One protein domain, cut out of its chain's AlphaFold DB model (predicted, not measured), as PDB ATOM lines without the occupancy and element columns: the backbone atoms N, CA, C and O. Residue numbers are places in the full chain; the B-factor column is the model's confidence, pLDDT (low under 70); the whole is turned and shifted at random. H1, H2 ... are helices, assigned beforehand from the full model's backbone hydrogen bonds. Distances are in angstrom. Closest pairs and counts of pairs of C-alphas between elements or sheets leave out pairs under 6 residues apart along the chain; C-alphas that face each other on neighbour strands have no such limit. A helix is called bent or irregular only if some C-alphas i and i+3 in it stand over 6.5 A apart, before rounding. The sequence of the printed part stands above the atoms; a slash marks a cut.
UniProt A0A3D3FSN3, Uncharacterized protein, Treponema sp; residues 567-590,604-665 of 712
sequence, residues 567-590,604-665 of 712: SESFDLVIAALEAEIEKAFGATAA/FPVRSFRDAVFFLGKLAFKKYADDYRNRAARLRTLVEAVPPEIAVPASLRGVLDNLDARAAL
ATOM      1  N   SER A 567     128.150 150.321 157.119       77.06
ATOM      2  CA  SER A 567     127.609 151.683 157.009       77.06
ATOM      3  C   SER A 567     128.641 152.629 156.383       77.06
ATOM      4  O   SER A 567     128.343 153.239 155.364       77.06
ATOM      5  N   GLU A 568     129.886 152.640 156.874       76.56
ATOM      6  CA  GLU A 568     130.998 153.379 156.239       76.56
ATOM      7  C   GLU A 568     131.256 152.906 154.802       76.56
ATOM      8  O   GLU A 568     131.429 153.712 153.890       76.56
ATOM      9  N   SER A 569     131.227 151.585 154.580       76.94
ATOM     10  CA  SER A 569     131.386 151.012 153.237       76.94
ATOM     11  C   SER A 569     130.274 151.463 152.283       76.94
ATOM     12  O   SER A 569     130.529 151.656 151.099       76.94
ATOM     13  N   PHE A 570     129.044 151.626 152.782       81.75
ATOM     14  CA  PHE A 570     127.932 152.176 152.011       81.75
ATOM     15  C   PHE A 570     128.147 153.661 151.714       81.75
ATOM     16  O   PHE A 570     128.003 154.063 150.565       81.75
ATOM     17  N   ASP A 571     128.519 154.462 152.714       82.12
ATOM     18  CA  ASP A 571     128.644 155.916 152.565       82.12
ATOM     19  C   ASP A 571     129.736 156.300 151.551       82.12
ATOM     20  O   ASP A 571     129.508 157.180 150.721       82.12
ATOM     21  N   LEU A 572     130.866 155.581 151.532       77.00
ATOM     22  CA  LEU A 572     131.902 155.736 150.501       77.00
ATOM     23  C   LEU A 572     131.422 155.329 149.105       77.00
ATOM     24  O   LEU A 572     131.725 156.006 148.126       77.00
ATOM     25  N   VAL A 573     130.674 154.225 148.992       76.31
ATOM     26  CA  VAL A 573     130.135 153.779 147.698       76.31
ATOM     27  C   VAL A 573     129.068 154.747 147.182       76.31
ATOM     28  O   VAL A 573     128.999 154.966 145.977       76.31
ATOM     29  N   ILE A 574     128.280 155.369 148.064       80.75
ATOM     30  CA  ILE A 574     127.364 156.445 147.680       80.75
ATOM     31  C   ILE A 574     128.128 157.692 147.234       80.75
ATOM     32  O   ILE A 574     127.791 158.226 146.188       80.75
ATOM     33  N   ALA A 575     129.176 158.121 147.943       79.31
ATOM     34  CA  ALA A 575     129.976 159.275 147.521       79.31
ATOM     35  C   ALA A 575     130.652 159.050 146.150       79.31
ATOM     36  O   ALA A 575     130.684 159.947 145.309       79.31
ATOM     37  N   ALA A 576     131.142 157.833 145.887       72.94
ATOM     38  CA  ALA A 576     131.655 157.452 144.572       72.94
ATOM     39  C   ALA A 576     130.547 157.455 143.500       72.94
ATOM     40  O   ALA A 576     130.742 157.996 142.416       72.94
ATOM     41  N   LEU A 577     129.369 156.910 143.822       76.31
ATOM     42  CA  LEU A 577     128.199 156.891 142.943       76.31
ATOM     43  C   LEU A 577     127.707 158.311 142.604       76.31
ATOM     44  O   LEU A 577     127.404 158.578 141.446       76.31
ATOM     45  N   GLU A 578     127.675 159.220 143.583       80.31
ATOM     46  CA  GLU A 578     127.370 160.650 143.422       80.31
ATOM     47  C   GLU A 578     128.345 161.304 142.423       80.31
ATOM     48  O   GLU A 578     127.907 161.903 141.441       80.31
ATOM     49  N   ALA A 579     129.656 161.101 142.597       75.25
ATOM     50  CA  ALA A 579     130.684 161.660 141.714       75.25
ATOM     51  C   ALA A 579     130.688 161.050 140.294       75.25
ATOM     52  O   ALA A 579     130.920 161.757 139.309       75.25
ATOM     53  N   GLU A 580     130.426 159.745 140.148       74.94
ATOM     54  CA  GLU A 580     130.282 159.095 138.835       74.94
ATOM     55  C   GLU A 580     129.062 159.628 138.068       74.94
ATOM     56  O   GLU A 580     129.138 159.841 136.855       74.94
ATOM     57  N   ILE A 581     127.955 159.863 138.779       75.75
ATOM     58  CA  ILE A 581     126.720 160.444 138.246       75.75
ATOM     59  C   ILE A 581     126.954 161.904 137.811       75.75
ATOM     60  O   ILE A 581     126.674 162.245 136.662       75.75
ATOM     61  N   GLU A 582     127.554 162.740 138.665       76.81
ATOM     62  CA  GLU A 582     127.891 164.139 138.349       76.81
ATOM     63  C   GLU A 582     128.808 164.250 137.120       76.81
ATOM     64  O   GLU A 582     128.560 165.034 136.199       76.81
ATOM     65  N   LYS A 583     129.844 163.407 137.050       74.19
ATOM     66  CA  LYS A 583     130.769 163.355 135.913       74.19
ATOM     67  C   LYS A 583     130.071 162.978 134.607       74.19
ATOM     68  O   LYS A 583     130.432 163.504 133.552       74.19
ATOM     69  N   ALA A 584     129.079 162.090 134.667       68.62
ATOM     70  CA  ALA A 584     128.276 161.738 133.506       68.62
ATOM     71  C   ALA A 584     127.403 162.921 133.037       68.62
ATOM     72  O   ALA A 584     127.296 163.127 131.832       68.62
ATOM     73  N   PHE A 585     126.878 163.752 133.951       69.12
ATOM     74  CA  PHE A 585     126.149 164.987 133.604       69.12
ATOM     75  C   PHE A 585     127.042 166.062 132.989       69.12
ATOM     76  O   PHE A 585     126.684 166.657 131.971       69.12
ATOM     77  N   GLY A 586     128.223 166.299 133.567       62.25
ATOM     78  CA  GLY A 586     129.184 167.256 133.014       62.25
ATOM     79  C   GLY A 586     129.599 166.900 131.581       62.25
ATOM     80  O   GLY A 586     129.796 167.784 130.748       62.25
ATOM     81  N   ALA A 587     129.667 165.602 131.262       55.94
ATOM     82  CA  ALA A 587     129.954 165.116 129.916       55.94
ATOM     83  C   ALA A 587     128.797 165.332 128.918       55.94
ATOM     84  O   ALA A 587     129.074 165.653 127.759       55.94
ATOM     85  N   THR A 588     127.529 165.202 129.335       53.31
ATOM     86  CA  THR A 588     126.363 165.522 128.486       53.31
ATOM     87  C   THR A 588     126.206 167.027 128.273       53.31
ATOM     88  O   THR A 588     126.010 167.458 127.137       53.31
ATOM     89  N   ALA A 589     126.359 167.838 129.324       52.44
ATOM     90  CA  ALA A 589     126.236 169.296 129.243       52.44
ATOM     91  C   ALA A 589     127.316 169.949 128.354       52.44
ATOM     92  O   ALA A 589     127.059 170.960 127.705       52.44
ATOM     93  N   ALA A 590     128.512 169.355 128.270       51.44
ATOM     94  CA  ALA A 590     129.626 169.863 127.464       51.44
ATOM     95  C   ALA A 590     129.538 169.542 125.952       51.44
ATOM     96  O   ALA A 590     130.514 169.755 125.229       51.44
ATOM     97  N   PHE A 604     124.771 154.835 133.156       67.69
ATOM     98  CA  PHE A 604     124.560 154.782 134.607       67.69
ATOM     99  C   PHE A 604     125.584 153.859 135.315       67.69
ATOM    100  O   PHE A 604     125.763 152.722 134.865       67.69
ATOM    101  N   PRO A 605     126.235 154.290 136.414       72.19
ATOM    102  CA  PRO A 605     127.230 153.507 137.167       72.19
ATOM    103  C   PRO A 605     126.657 152.257 137.872       72.19
ATOM    104  O   PRO A 605     126.469 152.182 139.088       72.19
ATOM    105  N   VAL A 606     126.414 151.205 137.081       71.62
ATOM    106  CA  VAL A 606     125.812 149.930 137.516       71.62
ATOM    107  C   VAL A 606     126.597 149.243 138.642       71.62
ATOM    108  O   VAL A 606     125.992 148.552 139.465       71.62
ATOM    109  N   ARG A 607     127.930 149.387 138.677       68.31
ATOM    110  CA  ARG A 607     128.794 148.736 139.675       68.31
ATOM    111  C   ARG A 607     128.572 149.338 141.062       68.31
ATOM    112  O   ARG A 607     128.080 148.636 141.941       68.31
ATOM    113  N   SER A 608     128.838 150.632 141.211       71.06
ATOM    114  CA  SER A 608     128.689 151.381 142.462       71.06
ATOM    115  C   SER A 608     127.254 151.316 142.991       71.06
ATOM    116  O   SER A 608     127.035 151.062 144.172       71.06
ATOM    117  N   PHE A 609     126.254 151.374 142.104       77.62
ATOM    118  CA  PHE A 609     124.858 151.148 142.483       77.62
ATOM    119  C   PHE A 609     124.603 149.749 143.082       77.62
ATOM    120  O   PHE A 609     123.952 149.619 144.121       77.62
ATOM    121  N   ARG A 610     125.124 148.681 142.457       74.31
ATOM    122  CA  ARG A 610     124.989 147.306 142.979       74.31
ATOM    123  C   ARG A 610     125.730 147.109 144.299       74.31
ATOM    124  O   ARG A 610     125.237 146.377 145.156       74.31
ATOM    125  N   ASP A 611     126.877 147.759 144.468       71.00
ATOM    126  CA  ASP A 611     127.641 147.737 145.713       71.00
ATOM    127  C   ASP A 611     126.878 148.458 146.847       71.00
ATOM    128  O   ASP A 611     126.760 147.912 147.947       71.00
ATOM    129  N   ALA A 612     126.249 149.610 146.574       78.69
ATOM    130  CA  ALA A 612     125.396 150.319 147.534       78.69
ATOM    131  C   ALA A 612     124.204 149.450 147.977       78.69
ATOM    132  O   ALA A 612     123.981 149.237 149.169       78.69
ATOM    133  N   VAL A 613     123.491 148.855 147.014       79.12
ATOM    134  CA  VAL A 613     122.424 147.862 147.241       79.12
ATOM    135  C   VAL A 613     122.906 146.690 148.109       79.12
ATOM    136  O   VAL A 613     122.195 146.249 149.016       79.12
ATOM    137  N   PHE A 614     124.112 146.170 147.860       76.38
ATOM    138  CA  PHE A 614     124.675 145.058 148.628       76.38
ATOM    139  C   PHE A 614     124.911 145.431 150.097       76.38
ATOM    140  O   PHE A 614     124.509 144.669 150.985       76.38
ATOM    141  N   PHE A 615     125.523 146.589 150.372       75.88
ATOM    142  CA  PHE A 615     125.754 147.051 151.744       75.88
ATOM    143  C   PHE A 615     124.450 147.427 152.455       75.88
ATOM    144  O   PHE A 615     124.253 147.026 153.603       75.88
ATOM    145  N   LEU A 616     123.496 148.053 151.761       79.12
ATOM    146  CA  LEU A 616     122.155 148.310 152.288       79.12
ATOM    147  C   LEU A 616     121.454 146.999 152.703       79.12
ATOM    148  O   LEU A 616     120.895 146.890 153.795       79.12
ATOM    149  N   GLY A 617     121.606 145.933 151.910       75.25
ATOM    150  CA  GLY A 617     121.149 144.583 152.254       75.25
ATOM    151  C   GLY A 617     121.820 143.949 153.490       75.25
ATOM    152  O   GLY A 617     121.247 143.024 154.076       75.25
ATOM    153  N   LYS A 618     122.998 144.433 153.922       74.06
ATOM    154  CA  LYS A 618     123.639 144.062 155.206       74.06
ATOM    155  C   LYS A 618     123.038 144.816 156.393       74.06
ATOM    156  O   LYS A 618     122.990 144.256 157.487       74.06
ATOM    157  N   LEU A 619     122.575 146.048 156.172       75.56
ATOM    158  CA  LEU A 619     121.895 146.880 157.170       75.56
ATOM    159  C   LEU A 619     120.419 146.500 157.359       75.56
ATOM    160  O   LEU A 619     119.820 146.881 158.357       75.56
ATOM    161  N   ALA A 620     119.844 145.688 156.466       72.75
ATOM    162  CA  ALA A 620     118.480 145.162 156.560       72.75
ATOM    163  C   ALA A 620     118.286 144.152 157.722       72.75
ATOM    164  O   ALA A 620     117.933 142.987 157.514       72.75
ATOM    165  N   PHE A 621     118.507 144.580 158.965       67.44
ATOM    166  CA  PHE A 621     118.251 143.836 160.197       67.44
ATOM    167  C   PHE A 621     117.716 144.786 161.280       67.44
ATOM    168  O   PHE A 621     118.170 145.922 161.361       67.44
ATOM    169  N   LYS A 622     116.811 144.330 162.162       67.75
ATOM    170  CA  LYS A 622     116.119 145.195 163.148       67.75
ATOM    171  C   LYS A 622     117.055 146.056 164.019       67.75
ATOM    172  O   LYS A 622     116.693 147.168 164.375       67.75
ATOM    173  N   LYS A 623     118.268 145.571 164.320       72.94
ATOM    174  CA  LYS A 623     119.312 146.319 165.054       72.94
ATOM    175  C   LYS A 623     119.763 147.610 164.342       72.94
ATOM    176  O   LYS A 623     120.176 148.544 165.011       72.94
ATOM    177  N   TYR A 624     119.710 147.642 163.013       74.81
ATOM    178  CA  TYR A 624     120.191 148.739 162.167       74.81
ATOM    179  C   TYR A 624     119.034 149.393 161.390       74.81
ATOM    180  O   TYR A 624     119.242 149.925 160.307       74.81
ATOM    181  N   ALA A 625     117.800 149.318 161.909       75.88
ATOM    182  CA  ALA A 625     116.601 149.733 161.178       75.88
ATOM    183  C   ALA A 625     116.620 151.216 160.767       75.88
ATOM    184  O   ALA A 625     116.224 151.546 159.652       75.88
ATOM    185  N   ASP A 626     117.107 152.101 161.633       77.62
ATOM    186  CA  ASP A 626     117.200 153.540 161.348       77.62
ATOM    187  C   ASP A 626     118.318 153.824 160.336       77.62
ATOM    188  O   ASP A 626     118.119 154.534 159.352       77.62
ATOM    189  N   ASP A 627     119.458 153.159 160.525       78.44
ATOM    190  CA  ASP A 627     120.630 153.204 159.648       78.44
ATOM    191  C   ASP A 627     120.293 152.731 158.220       78.44
ATOM    192  O   ASP A 627     120.737 153.343 157.247       78.44
ATOM    193  N   TYR A 628     119.460 151.687 158.097       83.50
ATOM    194  CA  TYR A 628     118.885 151.207 156.837       83.50
ATOM    195  C   TYR A 628     117.940 152.239 156.222       83.50
ATOM    196  O   TYR A 628     118.108 152.576 155.056       83.50
ATOM    197  N   ARG A 629     116.959 152.757 156.979       80.88
ATOM    198  CA  ARG A 629     115.949 153.693 156.449       80.88
ATOM    199  C   ARG A 629     116.589 154.967 155.897       80.88
ATOM    200  O   ARG A 629     116.280 155.356 154.774       80.88
ATOM    201  N   ASN A 630     117.528 155.556 156.634       83.75
ATOM    202  CA  ASN A 630     118.229 156.774 156.217       83.75
ATOM    203  C   ASN A 630     119.061 156.548 154.941       83.75
ATOM    204  O   ASN A 630     119.058 157.375 154.030       83.75
ATOM    205  N   ARG A 631     119.741 155.398 154.838       87.50
ATOM    206  CA  ARG A 631     120.588 155.051 153.685       87.50
ATOM    207  C   ARG A 631     119.789 154.604 152.460       87.50
ATOM    208  O   ARG A 631     120.142 154.976 151.344       87.50
ATOM    209  N   ALA A 632     118.682 153.891 152.657       85.38
ATOM    210  CA  ALA A 632     117.723 153.575 151.601       85.38
ATOM    211  C   ALA A 632     117.126 154.853 150.997       85.38
ATOM    212  O   ALA A 632     117.085 154.978 149.776       85.38
ATOM    213  N   ALA A 633     116.739 155.821 151.837       83.94
ATOM    214  CA  ALA A 633     116.256 157.123 151.384       83.94
ATOM    215  C   ALA A 633     117.318 157.864 150.554       83.94
ATOM    216  O   ALA A 633     117.032 158.229 149.418       83.94
ATOM    217  N   ARG A 634     118.562 157.991 151.051       85.44
ATOM    218  CA  ARG A 634     119.661 158.643 150.305       85.44
ATOM    219  C   ARG A 634     119.899 158.004 148.930       85.44
ATOM    220  O   ARG A 634     120.014 158.722 147.942       85.44
ATOM    221  N   LEU A 635     119.925 156.669 148.845       86.00
ATOM    222  CA  LEU A 635     120.094 155.965 147.567       86.00
ATOM    223  C   LEU A 635     118.891 156.151 146.625       86.00
ATOM    224  O   LEU A 635     119.094 156.272 145.420       86.00
ATOM    225  N   ARG A 636     117.655 156.199 147.146       83.62
ATOM    226  CA  ARG A 636     116.455 156.494 146.340       83.62
ATOM    227  C   ARG A 636     116.505 157.913 145.773       83.62
ATOM    228  O   ARG A 636     116.448 158.054 144.557       83.62
ATOM    229  N   THR A 637     116.744 158.923 146.613       84.38
ATOM    230  CA  THR A 637     116.891 160.326 146.184       84.38
ATOM    231  C   THR A 637     117.977 160.489 145.120       84.38
ATOM    232  O   THR A 637     117.763 161.182 144.132       84.38
ATOM    233  N   LEU A 638     119.116 159.804 145.266       83.12
ATOM    234  CA  LEU A 638     120.195 159.842 144.277       83.12
ATOM    235  C   LEU A 638     119.800 159.232 142.921       83.12
ATOM    236  O   LEU A 638     120.208 159.749 141.889       83.12
ATOM    237  N   VAL A 639     119.009 158.154 142.905       80.62
ATOM    238  CA  VAL A 639     118.499 157.535 141.664       80.62
ATOM    239  C   VAL A 639     117.389 158.370 141.024       80.62
ATOM    240  O   VAL A 639     117.305 158.437 139.800       80.62
ATOM    241  N   GLU A 640     116.536 158.996 141.830       79.56
ATOM    242  CA  GLU A 640     115.464 159.892 141.379       79.56
ATOM    243  C   GLU A 640     116.017 161.201 140.802       79.56
ATOM    244  O   GLU A 640     115.463 161.728 139.842       79.56
ATOM    245  N   ALA A 641     117.152 161.677 141.323       76.56
ATOM    246  CA  ALA A 641     117.886 162.826 140.804       76.56
ATOM    247  C   ALA A 641     118.641 162.553 139.486       76.56
ATOM    248  O   ALA A 641     119.286 163.465 138.971       76.56
ATOM    249  N   VAL A 642     118.587 161.335 138.923       77.12
ATOM    250  CA  VAL A 642     119.198 161.023 137.619       77.12
ATOM    251  C   VAL A 642     118.285 161.504 136.475       77.12
ATOM    252  O   VAL A 642     117.200 160.942 136.300       77.12
ATOM    253  N   PRO A 643     118.716 162.486 135.656       69.12
ATOM    254  CA  PRO A 643     118.035 162.931 134.447       69.12
ATOM    255  C   PRO A 643     117.724 161.780 133.477       69.12
ATOM    256  O   PRO A 643     118.505 160.825 133.370       69.12
ATOM    257  N   PRO A 644     116.600 161.861 132.744       67.56
ATOM    258  CA  PRO A 644     116.097 160.773 131.905       67.56
ATOM    259  C   PRO A 644     117.036 160.380 130.753       67.56
ATOM    260  O   PRO A 644     116.938 159.260 130.250       67.56
ATOM    261  N   GLU A 645     117.964 161.253 130.359       66.69
ATOM    262  CA  GLU A 645     118.987 161.001 129.339       66.69
ATOM    263  C   GLU A 645     119.995 159.927 129.785       66.69
ATOM    264  O   GLU A 645     120.538 159.197 128.953       66.69
ATOM    265  N   ILE A 646     120.223 159.776 131.097       69.06
ATOM    266  CA  ILE A 646     121.031 158.685 131.651       69.06
ATOM    267  C   ILE A 646     120.110 157.515 131.996       69.06
ATOM    268  O   ILE A 646     119.597 157.379 133.107       69.06
ATOM    269  N   ALA A 647     119.924 156.622 131.024       67.19
ATOM    270  CA  ALA A 647     119.053 155.460 131.152       67.19
ATOM    271  C   ALA A 647     119.470 154.520 132.308       67.19
ATOM    272  O   ALA A 647     120.332 153.652 132.152       67.19
ATOM    273  N   VAL A 648     118.810 154.649 133.466       68.44
ATOM    274  CA  VAL A 648     118.904 153.689 134.581       68.44
ATOM    275  C   VAL A 648     118.179 152.393 134.188       68.44
ATOM    276  O   VAL A 648     116.954 152.428 134.013       68.44
ATOM    277  N   PRO A 649     118.868 151.236 134.083       72.69
ATOM    278  CA  PRO A 649     118.241 149.979 133.680       72.69
ATOM    279  C   PRO A 649     117.057 149.592 134.578       72.69
ATOM    280  O   PRO A 649     117.178 149.577 135.803       72.69
ATOM    281  N   ALA A 650     115.926 149.202 133.982       68.00
ATOM    282  CA  ALA A 650     114.720 148.808 134.725       68.00
ATOM    283  C   ALA A 650     114.975 147.659 135.724       68.00
ATOM    284  O   ALA A 650     114.422 147.642 136.823       68.00
ATOM    285  N   SER A 651     115.895 146.749 135.385       66.88
ATOM    286  CA  SER A 651     116.351 145.658 136.254       66.88
ATOM    287  C   SER A 651     117.088 146.117 137.518       66.88
ATOM    288  O   SER A 651     117.226 145.321 138.442       66.88
ATOM    289  N   LEU A 652     117.557 147.368 137.588       68.12
ATOM    290  CA  LEU A 652     118.162 147.955 138.787       68.12
ATOM    291  C   LEU A 652     117.133 148.663 139.676       68.12
ATOM    292  O   LEU A 652     117.246 148.565 140.895       68.12
ATOM    293  N   ARG A 653     116.097 149.295 139.101       68.00
ATOM    294  CA  ARG A 653     114.998 149.895 139.886       68.00
ATOM    295  C   ARG A 653     114.283 148.822 140.714       68.00
ATOM    296  O   ARG A 653     114.263 148.904 141.937       68.00
ATOM    297  N   GLY A 654     113.878 147.722 140.068       68.19
ATOM    298  CA  GLY A 654     113.230 146.593 140.747       68.19
ATOM    299  C   GLY A 654     114.094 145.877 141.801       68.19
ATOM    300  O   GLY A 654     113.570 145.079 142.575       68.19
ATOM    301  N   VAL A 655     115.404 146.143 141.881       72.00
ATOM    302  CA  VAL A 655     116.268 145.609 142.951       72.00
ATOM    303  C   VAL A 655     116.101 146.385 144.266       72.00
ATOM    304  O   VAL A 655     116.205 145.767 145.326       72.00
ATOM    305  N   LEU A 656     115.781 147.685 144.222       67.62
ATOM    306  CA  LEU A 656     115.459 148.476 145.421       67.62
ATOM    307  C   LEU A 656     114.119 148.048 146.025       67.62
ATOM    308  O   LEU A 656     114.020 147.827 147.228       67.62
ATOM    309  N   ASP A 657     113.109 147.821 145.189       69.25
ATOM    310  CA  ASP A 657     111.778 147.439 145.673       69.25
ATOM    311  C   ASP A 657     111.782 146.015 146.264       69.25
ATOM    312  O   ASP A 657     111.170 145.747 147.299       69.25
ATOM    313  N   ASN A 658     112.596 145.114 145.696       70.69
ATOM    314  CA  ASN A 658     112.881 143.802 146.287       70.69
ATOM    315  C   ASN A 658     113.668 143.874 147.613       70.69
ATOM    316  O   ASN A 658     113.570 142.950 148.427       70.69
ATOM    317  N   LEU A 659     114.475 144.917 147.843       67.75
ATOM    318  CA  LEU A 659     115.136 145.136 149.134       67.75
ATOM    319  C   LEU A 659     114.123 145.552 150.203       67.75
ATOM    320  O   LEU A 659     114.132 144.967 151.286       67.75
ATOM    321  N   ASP A 660     113.213 146.471 149.885       68.00
ATOM    322  CA  ASP A 660     112.211 146.939 150.847       68.00
ATOM    323  C   ASP A 660     111.151 145.876 151.158       68.00
ATOM    324  O   ASP A 660     110.812 145.699 152.326       68.00
ATOM    325  N   ALA A 661     110.744 145.048 150.188       66.38
ATOM    326  CA  ALA A 661     109.942 143.849 150.467       66.38
ATOM    327  C   ALA A 661     110.646 142.900 151.465       66.38
ATOM    328  O   ALA A 661     110.036 142.379 152.401       66.38
ATOM    329  N   ARG A 662     111.969 142.717 151.331       63.22
ATOM    330  CA  ARG A 662     112.785 141.926 152.274       63.22
ATOM    331  C   ARG A 662     113.003 142.616 153.623       63.22
ATOM    332  O   ARG A 662     113.268 141.921 154.605       63.22
ATOM    333  N   ALA A 663     112.929 143.942 153.686       64.06
ATOM    334  CA  ALA A 663     113.023 144.713 154.920       64.06
ATOM    335  C   ALA A 663     111.685 144.723 155.684       64.06
ATOM    336  O   ALA A 663     111.682 144.571 156.909       64.06
ATOM    337  N   ALA A 664     110.554 144.796 154.975       64.88
ATOM    338  CA  ALA A 664     109.206 144.628 155.520       64.88
ATOM    339  C   ALA A 664     109.027 143.238 156.161       64.88
ATOM    340  O   ALA A 664     108.698 143.154 157.342       64.88
ATOM    341  N   LEU A 665     109.424 142.160 155.466       57.31
ATOM    342  CA  LEU A 665     109.466 140.790 156.017       57.31
ATOM    343  C   LEU A 665     110.329 140.645 157.291       57.31
ATOM    344  O   LEU A 665     110.188 139.679 158.036       57.31
TER     345      LEU A 665
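What this domain is: This is residues 567 to 590 and 604 to 665 of the 712 residues of an uncharacterized protein of Treponema sp (UniProt A0A3D3FSN3). Four helices form an up-and-down bundle, each running against the one before, with H1, H3 and H4 round H2 and the last part of H1 reaching beyond it. The 86 printed residues hold H1 to H4 in chain order and no named strand, class all helix. The whole is compact, radius of gyration of the C-alphas 13.2 A, but elongated, spanning 45 by 25 by 18 A.

How they stand to each other: H1, residues 567 to 589, touches H2, residues 606 to 619, with residues 567 to 577 alone, opposite ways at a shallow tilt of 25 degrees; their closest C-alphas, Phe 570 and Ala 612, are 5.5 A apart. H2 and H3, residues 622 to 640, form a hairpin, closest C-alphas Leu 619 and Tyr 628, 5.3 A. H2 and H4, residues 650 to 664, only just touch, with 3 pairs of C-alphas within 8 A, the closest Gly 617 and Leu 659, 6.8 A. H1 and H4 are apart. Every O i to N i+4 pair is within hydrogen-bond range in H1 and H2, 13 of 15 in H3, 8 of 11 in H4.

Where its parts are: H1 begins at C-alpha 567 (127.609, 151.683, 157.009) and spans 32.9 A, H2 20.3 A, H3 26.3 A; H4 spans 21.9 A to C-alpha 664 (109.206, 144.628, 155.520). H3 is irregular: C-alphas 623 and 626 are 8.4 A apart.

The domain as a whole: Residues 591 to 603 are not printed; C-alphas 590 and 604 are 17.4 A apart. Of the links printed whole, H2 to H3 is tight and H3 to H4 short. The pLDDT is under 70 in 31 residues, among them 659 to 665.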